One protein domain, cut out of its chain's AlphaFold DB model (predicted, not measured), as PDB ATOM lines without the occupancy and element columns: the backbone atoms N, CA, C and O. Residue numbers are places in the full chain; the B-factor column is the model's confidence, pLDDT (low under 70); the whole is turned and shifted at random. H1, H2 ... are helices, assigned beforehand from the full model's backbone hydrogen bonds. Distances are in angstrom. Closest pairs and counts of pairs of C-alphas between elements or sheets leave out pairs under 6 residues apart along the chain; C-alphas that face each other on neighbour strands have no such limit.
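This is residues 89 to 166 of the 174 residues of an uncharacterized protein of Toxocara canis (UniProt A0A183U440). Two helices meet near their last residues to make an L-shaped corner, and a long unnamed link, residues 109 to 146, runs from the end of H1 out past the far end of H2, loops there and folds back into the start of H2. The first part of H1, with the residues before it, sticks out from the rest: residues 89 to 100 stand free. The printed part has 78 residues with two named helices, H1 then H2 along the chain, and no named strand. The class is all helix, though only 35 of the 78 residues are in named elements. The whole is loose, with a radius of gyration of the C-alphas of 16.6 A, and elongated, spanning 46 by 29 by 25 A.

H1, residues 93 to 108, and H2, residues 147 to 165, touch, with 11 pairs of C-alphas within 8 A. Their closest C-alphas, those of Leu 104 and Ala 162, are 4.9 A apart. H1 touches H2 with residues 104 to 108 alone, and H2 touches H1 with residues 158 to 165 alone. Their lines stand about perpendicular, at 82 degrees. In both H1 and H2 every O i to N i+4 pair is within hydrogen-bond range.

H1 begins at C-alpha 93 (203.911, 187.151, 226.813), ends at C-alpha 108 (205.570, 170.745, 211.881) and is 22.2 A long from first to last C-alpha. H2, 27.1 A long, ends at C-alpha 165 (200.313, 171.515, 218.523).

The C-alphas of Glu 94 and Val 128, the two farthest apart, are 46.7 A apart. The link from H1 to H2 is long, with 38 residues. The printed part has no cut. The mean pLDDT of the printed part is 91.1, and no printed residue is under 70.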
ATOM      1  N   LYS A  89     214.084 189.747 227.396       94.69
ATOM      2  CA  LYS A  89     213.579 190.428 228.606       94.69
ATOM      3  C   LYS A  89     212.588 191.563 228.309       94.69
ATOM      4  O   LYS A  89     211.829 191.923 229.197       94.69
ATOM      5  N   ASN A  90     212.603 192.098 227.090       93.44
ATOM      6  CA  ASN A  90     211.760 193.213 226.663       93.44
ATOM      7  C   ASN A  90     210.513 192.735 225.896       93.44
ATOM      8  O   ASN A  90     209.709 193.558 225.472       93.44
ATOM      9  N   LEU A  91     210.355 191.423 225.687       94.38
ATOM     10  CA  LEU A  91     209.209 190.847 224.986       94.38
ATOM     11  C   LEU A  91     208.081 190.546 225.973       94.38
ATOM     12  O   LEU A  91     208.316 189.943 227.022       94.38
ATOM     13  N   ASN A  92     206.856 190.922 225.611       96.56
ATOM     14  CA  ASN A  92     205.668 190.544 226.369       96.56
ATOM     15  C   ASN A  92     205.277 189.072 226.105       96.56
ATOM     16  O   ASN A  92     205.807 188.410 225.207       96.56
ATOM     17  N   GLU A  93     204.347 188.549 226.904       96.81
ATOM     18  CA  GLU A  93     203.911 187.151 226.813       96.81
ATOM     19  C   GLU A  93     203.264 186.809 225.465       96.81
ATOM     20  O   GLU A  93     203.496 185.721 224.942       96.81
ATOM     21  N   GLU A  94     202.519 187.742 224.869       97.31
ATOM     22  CA  GLU A  94     201.870 187.560 223.566       97.31
ATOM     23  C   GLU A  94     202.902 187.350 222.448       97.31
ATOM     24  O   GLU A  94     202.814 186.394 221.677       97.31
ATOM     25  N   MET A  95     203.938 188.192 222.400       95.75
ATOM     26  CA  MET A  95     205.027 188.069 221.431       95.75
ATOM     27  C   MET A  95     205.800 186.761 221.618       95.75
ATOM     28  O   MET A  95     206.120 186.086 220.639       95.75
ATOM     29  N   LEU A  96     206.080 186.378 222.869       96.44
ATOM     30  CA  LEU A  96     206.754 185.115 223.181       96.44
ATOM     31  C   LEU A  96     205.922 183.906 222.742       96.44
ATOM     32  O   LEU A  96     206.469 182.980 222.140       96.44
ATOM     33  N   ALA A  97     204.613 183.923 223.003       96.81
ATOM     34  CA  ALA A  97     203.692 182.873 222.579       96.81
ATOM     35  C   ALA A  97     203.611 182.779 221.050       96.81
ATOM     36  O   ALA A  97     203.681 181.680 220.500       96.81
ATOM     37  N   ASN A  98     203.551 183.922 220.361       97.38
ATOM     38  CA  ASN A  98     203.553 183.975 218.902       97.38
ATOM     39  C   ASN A  98     204.850 183.396 218.306       97.38
ATOM     40  O   ASN A  98     204.800 182.547 217.418       97.38
ATOM     41  N   TYR A  99     206.023 183.784 218.817       96.81
ATOM     42  CA  TYR A  99     207.301 183.222 218.358       96.81
ATOM     43  C   TYR A  99     207.411 181.723 218.621       96.81
ATOM     44  O   TYR A  99     207.887 180.980 217.762       96.81
ATOM     45  N   TRP A 100     206.940 181.270 219.783       97.38
ATOM     46  CA  TRP A 100     206.895 179.852 220.108       97.38
ATOM     47  C   TRP A 100     206.002 179.073 219.136       97.38
ATOM     48  O   TRP A 100     206.435 178.060 218.585       97.38
ATOM     49  N   HIS A 101     204.794 179.574 218.870       97.94
ATOM     50  CA  HIS A 101     203.854 178.960 217.934       97.94
ATOM     51  C   HIS A 101     204.429 178.882 216.514       97.94
ATOM     52  O   HIS A 101     204.476 177.796 215.942       97.94
ATOM     53  N   ARG A 102     204.968 179.993 215.992       98.06
ATOM     54  CA  ARG A 102     205.611 180.042 214.665       98.06
ATOM     55  C   ARG A 102     206.796 179.082 214.547       98.06
ATOM     56  O   ARG A 102     207.002 178.475 213.500       98.06
ATOM     57  N   GLY A 103     207.582 178.936 215.612       97.62
ATOM     58  CA  GLY A 103     208.678 177.971 215.655       97.62
ATOM     59  C   GLY A 103     208.185 176.525 215.566       97.62
ATOM     60  O   GLY A 103     208.731 175.737 214.796       97.62
ATOM     61  N   LEU A 104     207.137 176.176 216.321       98.12
ATOM     62  CA  LEU A 104     206.530 174.844 216.257       98.12
ATOM     63  C   LEU A 104     205.877 174.565 214.900       98.12
ATOM     64  O   LEU A 104     206.008 173.448 214.409       98.12
ATOM     65  N   GLU A 105     205.235 175.561 214.288       98.25
ATOM     66  CA  GLU A 105     204.666 175.466 212.939       98.25
ATOM     67  C   GLU A 105     205.755 175.153 211.906       98.25
ATOM     68  O   GLU A 105     205.642 174.197 211.145       98.25
ATOM     69  N   ALA A 106     206.881 175.875 211.944       98.19
ATOM     70  CA  ALA A 106     208.005 175.607 211.050       98.19
ATOM     71  C   ALA A 106     208.580 174.187 211.226       98.19
ATOM     72  O   ALA A 106     208.993 173.559 210.248       98.19
ATOM     73  N   ILE A 107     208.600 173.665 212.458       98.31
ATOM     74  CA  ILE A 107     209.009 172.280 212.742       98.31
ATOM     75  C   ILE A 107     207.968 171.281 212.210       98.31
ATOM     76  O   ILE A 107     208.346 170.268 211.622       98.31
ATOM     77  N   ALA A 108     206.675 171.560 212.393       97.62
ATOM     78  CA  ALA A 108     205.570 170.745 211.881       97.62
ATOM     79  C   ALA A 108     205.593 170.637 210.350       97.62
ATOM     80  O   ALA A 108     205.398 169.550 209.806       97.62
ATOM     81  N   ASP A 109     205.945 171.733 209.680       97.12
ATOM     82  CA  ASP A 109     206.105 171.825 208.229       97.12
ATOM     83  C   ASP A 109     207.406 171.195 207.697       97.12
ATOM     84  O   ASP A 109     207.636 171.184 206.486       97.12
ATOM     85  N   GLY A 110     208.297 170.712 208.570       96.25
ATOM     86  CA  GLY A 110     209.591 170.148 208.169       96.25
ATOM     87  C   GLY A 110     210.568 171.179 207.589       96.25
ATOM     88  O   GLY A 110     211.426 170.831 206.782       96.25
ATOM     89  N   LYS A 111     210.445 172.455 207.981       97.62
ATOM     90  CA  LYS A 111     211.258 173.582 207.479       97.62
ATOM     91  C   LYS A 111     212.473 173.901 208.355       97.62
ATOM     92  O   LYS A 111     213.121 174.926 208.155       97.62
ATOM     93  N   VAL A 112     212.770 173.064 209.349       98.12
ATOM     94  CA  VAL A 112     213.839 173.304 210.327       98.12
ATOM     95  C   VAL A 112     214.883 172.199 210.248       98.12
ATOM     96  O   VAL A 112     214.556 171.021 210.377       98.12
ATOM     97  N   GLY A 113     216.143 172.602 210.086       96.81
ATOM     98  CA  GLY A 113     217.310 171.736 210.211       96.81
ATOM     99  C   GLY A 113     218.279 172.247 211.279       96.81
ATOM    100  O   GLY A 113     218.293 173.441 211.594       96.81
ATOM    101  N   VAL A 114     219.086 171.352 211.847       96.31
ATOM    102  CA  VAL A 114     220.066 171.651 212.896       96.31
ATOM    103  C   VAL A 114     221.460 171.229 212.445       96.31
ATOM    104  O   VAL A 114     221.745 170.059 212.220       96.31
ATOM    105  N   ILE A 115     222.377 172.196 212.401       95.38
ATOM    106  CA  ILE A 115     223.799 171.944 212.152       95.38
ATOM    107  C   ILE A 115     224.538 171.968 213.489       95.38
ATOM    108  O   ILE A 115     224.619 173.003 214.152       95.38
ATOM    109  N   VAL A 116     225.104 170.824 213.879       91.62
ATOM    110  CA  VAL A 116     225.921 170.707 215.093       91.62
ATOM    111  C   VAL A 116     227.402 170.782 214.727       91.62
ATOM    112  O   VAL A 116     227.957 169.876 214.108       91.62
ATOM    113  N   LEU A 117     228.073 171.849 215.161       91.31
ATOM    114  CA  LEU A 117     229.521 172.000 215.008       91.31
ATOM    115  C   LEU A 117     230.256 171.164 216.072       91.31
ATOM    116  O   LEU A 117     230.514 171.632 217.180       91.31
ATOM    117  N   ALA A 118     230.581 169.910 215.741       87.56
ATOM    118  CA  ALA A 118     231.163 168.927 216.669       87.56
ATOM    119  C   ALA A 118     232.631 168.540 216.375       87.56
ATOM    120  O   ALA A 118     233.124 167.556 216.919       87.56
ATOM    121  N   GLY A 119     233.344 169.299 215.533       81.50
ATOM    122  CA  GLY A 119     234.696 168.942 215.063       81.50
ATOM    123  C   GLY A 119     235.840 169.146 216.067       81.50
ATOM    124  O   GLY A 119     236.960 168.707 215.822       81.50
ATOM    125  N   GLY A 120     235.595 169.811 217.197       79.31
ATOM    126  CA  GLY A 120     236.636 170.079 218.189       79.31
ATOM    127  C   GLY A 120     237.054 168.825 218.962       79.31
ATOM    128  O   GLY A 120     236.219 168.161 219.583       79.31
ATOM    129  N   GLN A 121     238.357 168.544 218.997       77.62
ATOM    130  CA  GLN A 121     238.915 167.543 219.905       77.62
ATOM    131  C   GLN A 121     238.855 168.047 221.357       77.62
ATOM    132  O   GLN A 121     239.112 169.218 221.639       77.62
ATOM    133  N   ALA A 122     238.523 167.165 222.301       78.38
ATOM    134  CA  ALA A 122     238.373 167.507 223.717       78.38
ATOM    135  C   ALA A 122     239.699 167.464 224.503       78.38
ATOM    136  O   ALA A 122     239.699 167.241 225.713       78.38
ATOM    137  N   THR A 123     240.833 167.719 223.842       78.00
ATOM    138  CA  THR A 123     242.180 167.578 224.424       78.00
ATOM    139  C   THR A 123     242.397 168.475 225.644       78.00
ATOM    140  O   THR A 123     242.980 168.039 226.632       78.00
ATOM    141  N   ARG A 124     241.832 169.692 225.654       82.06
ATOM    142  CA  ARG A 124     241.859 170.595 226.824       82.06
ATOM    143  C   ARG A 124     241.102 170.048 228.045       82.06
ATOM    144  O   ARG A 124     241.348 170.495 229.158       82.06
ATOM    145  N   LEU A 125     240.180 169.106 227.841       77.44
ATOM    146  CA  LEU A 125     239.404 168.447 228.897       77.44
ATOM    147  C   LEU A 125     240.015 167.098 229.311       77.44
ATOM    148  O   LEU A 125     239.383 166.352 230.052       77.44
ATOM    149  N   GLY A 126     241.216 166.766 228.820       78.25
ATOM    150  CA  GLY A 126     241.878 165.490 229.105       78.25
ATOM    151  C   GLY A 126     241.188 164.280 228.471       78.25
ATOM    152  O   GLY A 126     241.485 163.146 228.835       78.25
ATOM    153  N   ALA A 127     240.264 164.505 227.535       76.88
ATOM    154  CA  ALA A 127     239.508 163.447 226.889       76.88
ATOM    155  C   ALA A 127     240.044 163.155 225.486       76.88
ATOM    156  O   ALA A 127     240.328 164.061 224.702       76.88
ATOM    157  N   VAL A 128     240.134 161.863 225.173       78.06
ATOM    158  CA  VAL A 128     240.559 161.344 223.861       78.06
ATOM    159  C   VAL A 128     239.398 161.356 222.856       78.06
ATOM    160  O   VAL A 128     239.605 161.387 221.647       78.06
ATOM    161  N   HIS A 129     238.161 161.357 223.355       80.88
ATOM    162  CA  HIS A 129     236.948 161.301 222.541       80.88
ATOM    163  C   HIS A 129     236.426 162.698 222.157       80.88
ATOM    164  O   HIS A 129     236.759 163.687 222.820       80.88
ATOM    165  N   PRO A 130     235.593 162.813 221.100       84.12
ATOM    166  CA  PRO A 130     234.960 164.075 220.727       84.12
ATOM    167  C   PRO A 130     234.201 164.700 221.898       84.12
ATOM    168  O   PRO A 130     233.542 164.006 222.669       84.12
ATOM    169  N   LYS A 131     234.216 166.033 222.006       86.81
ATOM    170  CA  LYS A 131     233.604 166.743 223.147       86.81
ATOM    171  C   LYS A 131     232.130 166.380 223.367       86.81
ATOM    172  O   LYS A 131     231.664 166.343 224.500       86.81
ATOM    173  N   GLY A 132     231.402 166.090 222.289       87.94
ATOM    174  CA  GLY A 132     229.988 165.726 222.335       87.94
ATOM    175  C   GLY A 132     229.671 164.432 223.095       87.94
ATOM    176  O   GLY A 132     228.540 164.275 223.551       87.94
ATOM    177  N   THR A 133     230.646 163.530 223.258       89.44
ATOM    178  CA  THR A 133     230.463 162.231 223.930       89.44
ATOM    179  C   THR A 133     230.799 162.274 225.420       89.44
ATOM    180  O   THR A 133     230.729 161.246 226.089       89.44
ATOM    181  N   LEU A 134     231.193 163.436 225.947       87.56
ATOM    182  CA  LEU A 134     231.523 163.594 227.359       87.56
ATOM    183  C   LEU A 134     230.276 163.435 228.222       87.56
ATOM    184  O   LEU A 134     229.305 164.167 228.030       87.56
ATOM    185  N   SER A 135     230.347 162.507 229.173       87.94
ATOM    186  CA  SER A 135     229.389 162.382 230.272       87.94
ATOM    187  C   SER A 135     229.508 163.587 231.207       87.94
ATOM    188  O   SER A 135     230.607 164.103 231.429       87.94
ATOM    189  N   LEU A 136     228.374 164.050 231.725       87.81
ATOM    190  CA  LEU A 136     228.284 165.204 232.622       87.81
ATOM    191  C   LEU A 136     228.132 164.796 234.096       87.81
ATOM    192  O   LEU A 136     228.142 165.667 234.963       87.81
ATOM    193  N   GLY A 137     228.003 163.499 234.381       88.00
ATOM    194  CA  GLY A 137     227.749 162.963 235.713       88.00
ATOM    195  C   GLY A 137     226.336 163.257 236.226       88.00
ATOM    196  O   GLY A 137     226.164 163.453 237.425       88.00
ATOM    197  N   LEU A 138     225.333 163.347 235.347       88.12
ATOM    198  CA  LEU A 138     223.963 163.656 235.767       88.12
ATOM    199  C   LEU A 138     223.286 162.445 236.420       88.12
ATOM    200  O   LEU A 138     223.174 161.375 235.823       88.12
ATOM    201  N   GLU A 139     222.762 162.641 237.628       86.81
ATOM    202  CA  GLU A 139     221.952 161.641 238.324       86.81
ATOM    203  C   GLU A 139     220.521 161.583 237.758       86.81
ATOM    204  O   GLU A 139     219.962 162.583 237.302       86.81
ATOM    205  N   GLY A 140     219.903 160.398 237.790       78.50
ATOM    206  CA  GLY A 140     218.511 160.207 237.359       78.50
ATOM    207  C   GLY A 140     218.295 160.073 235.845       78.50
ATOM    208  O   GLY A 140     217.149 160.009 235.399       78.50
ATOM    209  N   PHE A 141     219.360 159.988 235.043       75.38
ATOM    210  CA  PHE A 141     219.272 159.642 233.622       75.38
ATOM    211  C   PHE A 141     219.288 158.118 233.426       75.38
ATOM    212  O   PHE A 141     220.177 157.430 233.916       75.38
ATOM    213  N   SER A 142     218.323 157.576 232.673       71.81
ATOM    214  CA  SER A 142     218.268 156.138 232.345       71.81
ATOM    215  C   SER A 142     219.171 155.727 231.170       71.81
ATOM    216  O   SER A 142     219.209 154.555 230.805       71.81
ATOM    217  N   GLY A 143     219.887 156.678 230.562       75.44
ATOM    218  CA  GLY A 143     220.767 156.465 229.412       75.44
ATOM    219  C   GLY A 143     222.040 157.303 229.497       75.44
ATOM    220  O   GLY A 143     222.374 157.825 230.556       75.44
ATOM    221  N   THR A 144     222.751 157.457 228.375       82.12
ATOM    222  CA  THR A 144     223.920 158.352 228.324       82.12
ATOM    223  C   THR A 144     223.496 159.798 228.588       82.12
ATOM    224  O   THR A 144     222.555 160.313 227.982       82.12
ATOM    225  N   ASP A 145     224.226 160.464 229.470       89.00
ATOM    226  CA  ASP A 145     224.082 161.876 229.825       89.00
ATOM    227  C   ASP A 145     225.039 162.772 229.023       89.00
ATOM    228  O   ASP A 145     225.358 163.895 229.420       89.00
ATOM    229  N   SER A 146     225.518 162.270 227.882       91.19
ATOM    230  CA  SER A 146     226.416 163.022 227.020       91.19
ATOM    231  C   SER A 146     225.753 164.266 226.430       91.19
ATOM    232  O   SER A 146     224.534 164.326 226.240       91.19
ATOM    233  N   LEU A 147     226.568 165.261 226.067       91.00
ATOM    234  CA  LEU A 147     226.083 166.492 225.431       91.00
ATOM    235  C   LEU A 147     225.238 166.205 224.179       91.00
ATOM    236  O   LEU A 147     224.183 166.818 224.008       91.00
ATOM    237  N   LEU A 148     225.663 165.256 223.339       92.38
ATOM    238  CA  LEU A 148     224.907 164.852 222.148       92.38
ATOM    239  C   LEU A 148     223.588 164.156 222.498       92.38
ATOM    240  O   LEU A 148     222.575 164.435 221.861       92.38
ATOM    241  N   SER A 149     223.568 163.310 223.532       92.06
ATOM    242  CA  SER A 149     222.335 162.670 224.007       92.06
ATOM    243  C   SER A 149     221.305 163.705 224.463       92.06
ATOM    244  O   SER A 149     220.148 163.680 224.040       92.06
ATOM    245  N   ILE A 150     221.741 164.692 225.252       92.19
ATOM    246  CA  ILE A 150     220.875 165.769 225.743       92.19
ATOM    247  C   ILE A 150     220.357 166.632 224.583       92.19
ATOM    248  O   ILE A 150     219.178 166.991 224.559       92.19
ATOM    249  N   GLN A 151     221.210 166.963 223.608       93.69
ATOM    250  CA  GLN A 151     220.801 167.710 222.414       93.69
ATOM    251  C   GLN A 151     219.782 166.922 221.576       93.69
ATOM    252  O   GLN A 151     218.732 167.467 221.235       93.69
ATOM    253  N   GLY A 152     220.026 165.630 221.337       94.25
ATOM    254  CA  GLY A 152     219.089 164.746 220.640       94.25
ATOM    255  C   GLY A 152     217.746 164.620 221.365       94.25
ATOM    256  O   GLY A 152     216.687 164.723 220.744       94.25
ATOM    257  N   ALA A 153     217.761 164.500 222.695       93.44
ATOM    258  CA  ALA A 153     216.544 164.460 223.504       93.44
ATOM    259  C   ALA A 153     215.728 165.763 223.404       93.44
ATOM    260  O   ALA A 153     214.497 165.716 223.342       93.44
ATOM    261  N   ARG A 154     216.392 166.928 223.346       95.19
ATOM    262  CA  ARG A 154     215.727 168.228 223.132       95.19
ATOM    263  C   ARG A 154     215.065 168.306 221.758       95.19
ATOM    264  O   ARG A 154     213.912 168.723 221.684       95.19
ATOM    265  N   ILE A 155     215.747 167.858 220.703       97.06
ATOM    266  CA  ILE A 155     215.202 167.801 219.336       97.06
ATOM    267  C   ILE A 155     213.962 166.896 219.296       97.06
ATOM    268  O   ILE A 155     212.882 167.332 218.895       97.06
ATOM    269  N   ALA A 156     214.070 165.678 219.837       96.06
ATOM    270  CA  ALA A 156     212.951 164.741 219.908       96.06
ATOM    271  C   ALA A 156     211.765 165.309 220.708       96.06
ATOM    272  O   ALA A 156     210.602 165.108 220.348       96.06
ATOM    273  N   ARG A 157     212.036 166.044 221.794       97.12
ATOM    274  CA  ARG A 157     210.990 166.722 222.568       97.12
ATOM    275  C   ARG A 157     210.303 167.816 221.752       97.12
ATOM    276  O   ARG A 157     209.077 167.878 221.797       97.12
ATOM    277  N   LEU A 158     211.046 168.639 221.015       97.88
ATOM    278  CA  LEU A 158     210.478 169.689 220.162       97.88
ATOM    279  C   LEU A 158     209.594 169.110 219.053       97.88
ATOM    280  O   LEU A 158     208.484 169.598 218.865       97.88
ATOM    281  N   GLN A 159     210.011 168.020 218.402       97.69
ATOM    282  CA  GLN A 159     209.173 167.327 217.414       97.69
ATOM    283  C   GLN A 159     207.852 166.823 218.017       97.69
ATOM    284  O   GLN A 159     206.794 167.001 217.419       97.69
ATOM    285  N   ARG A 160     207.876 166.248 219.230       97.50
ATOM    286  CA  ARG A 160     206.645 165.814 219.925       97.50
ATOM    287  C   ARG A 160     205.734 166.985 220.294       97.50
ATOM    288  O   ARG A 160     204.515 166.857 220.210       97.50
ATOM    289  N   LEU A 161     206.318 168.107 220.720       98.06
ATOM    290  CA  LEU A 161     205.568 169.325 221.032       98.06
ATOM    291  C   LEU A 161     204.918 169.907 219.772       98.06
ATOM    292  O   LEU A 161     203.741 170.252 219.819       98.06
ATOM    293  N   ALA A 162     205.636 169.933 218.648       97.88
ATOM    294  CA  ALA A 162     205.085 170.333 217.357       97.88
ATOM    295  C   ALA A 162     203.949 169.396 216.919       97.88
ATOM    296  O   ALA A 162     202.886 169.875 216.553       97.88
ATOM    297  N   ALA A 163     204.112 168.077 217.065       97.06
ATOM    298  CA  ALA A 163     203.069 167.107 216.713       97.06
ATOM    299  C   ALA A 163     201.812 167.275 217.580       97.06
ATOM    300  O   ALA A 163     200.697 167.103 217.108       97.06
ATOM    301  N   SER A 164     201.987 167.638 218.855       97.31
ATOM    302  CA  SER A 164     200.862 167.907 219.759       97.31
ATOM    303  C   SER A 164     200.141 169.215 219.414       97.31
ATOM    304  O   SER A 164     198.929 169.298 219.584       97.31
ATOM    305  N   ALA A 165     200.875 170.232 218.949       97.06
ATOM    306  CA  ALA A 165     200.313 171.515 218.523       97.06
ATOM    307  C   ALA A 165     199.681 171.457 217.117       97.06
ATOM    308  O   ALA A 165     198.738 172.195 216.848       97.06
ATOM    309  N   PHE A 166     200.173 170.563 216.253       96.94
ATOM    310  CA  PHE A 166     199.740 170.372 214.866       96.94
ATOM    311  C   PHE A 166     199.478 168.872 214.593       96.94
ATOM    312  O   PHE A 166     200.337 168.200 214.012       96.94
TER     313      PHE A 166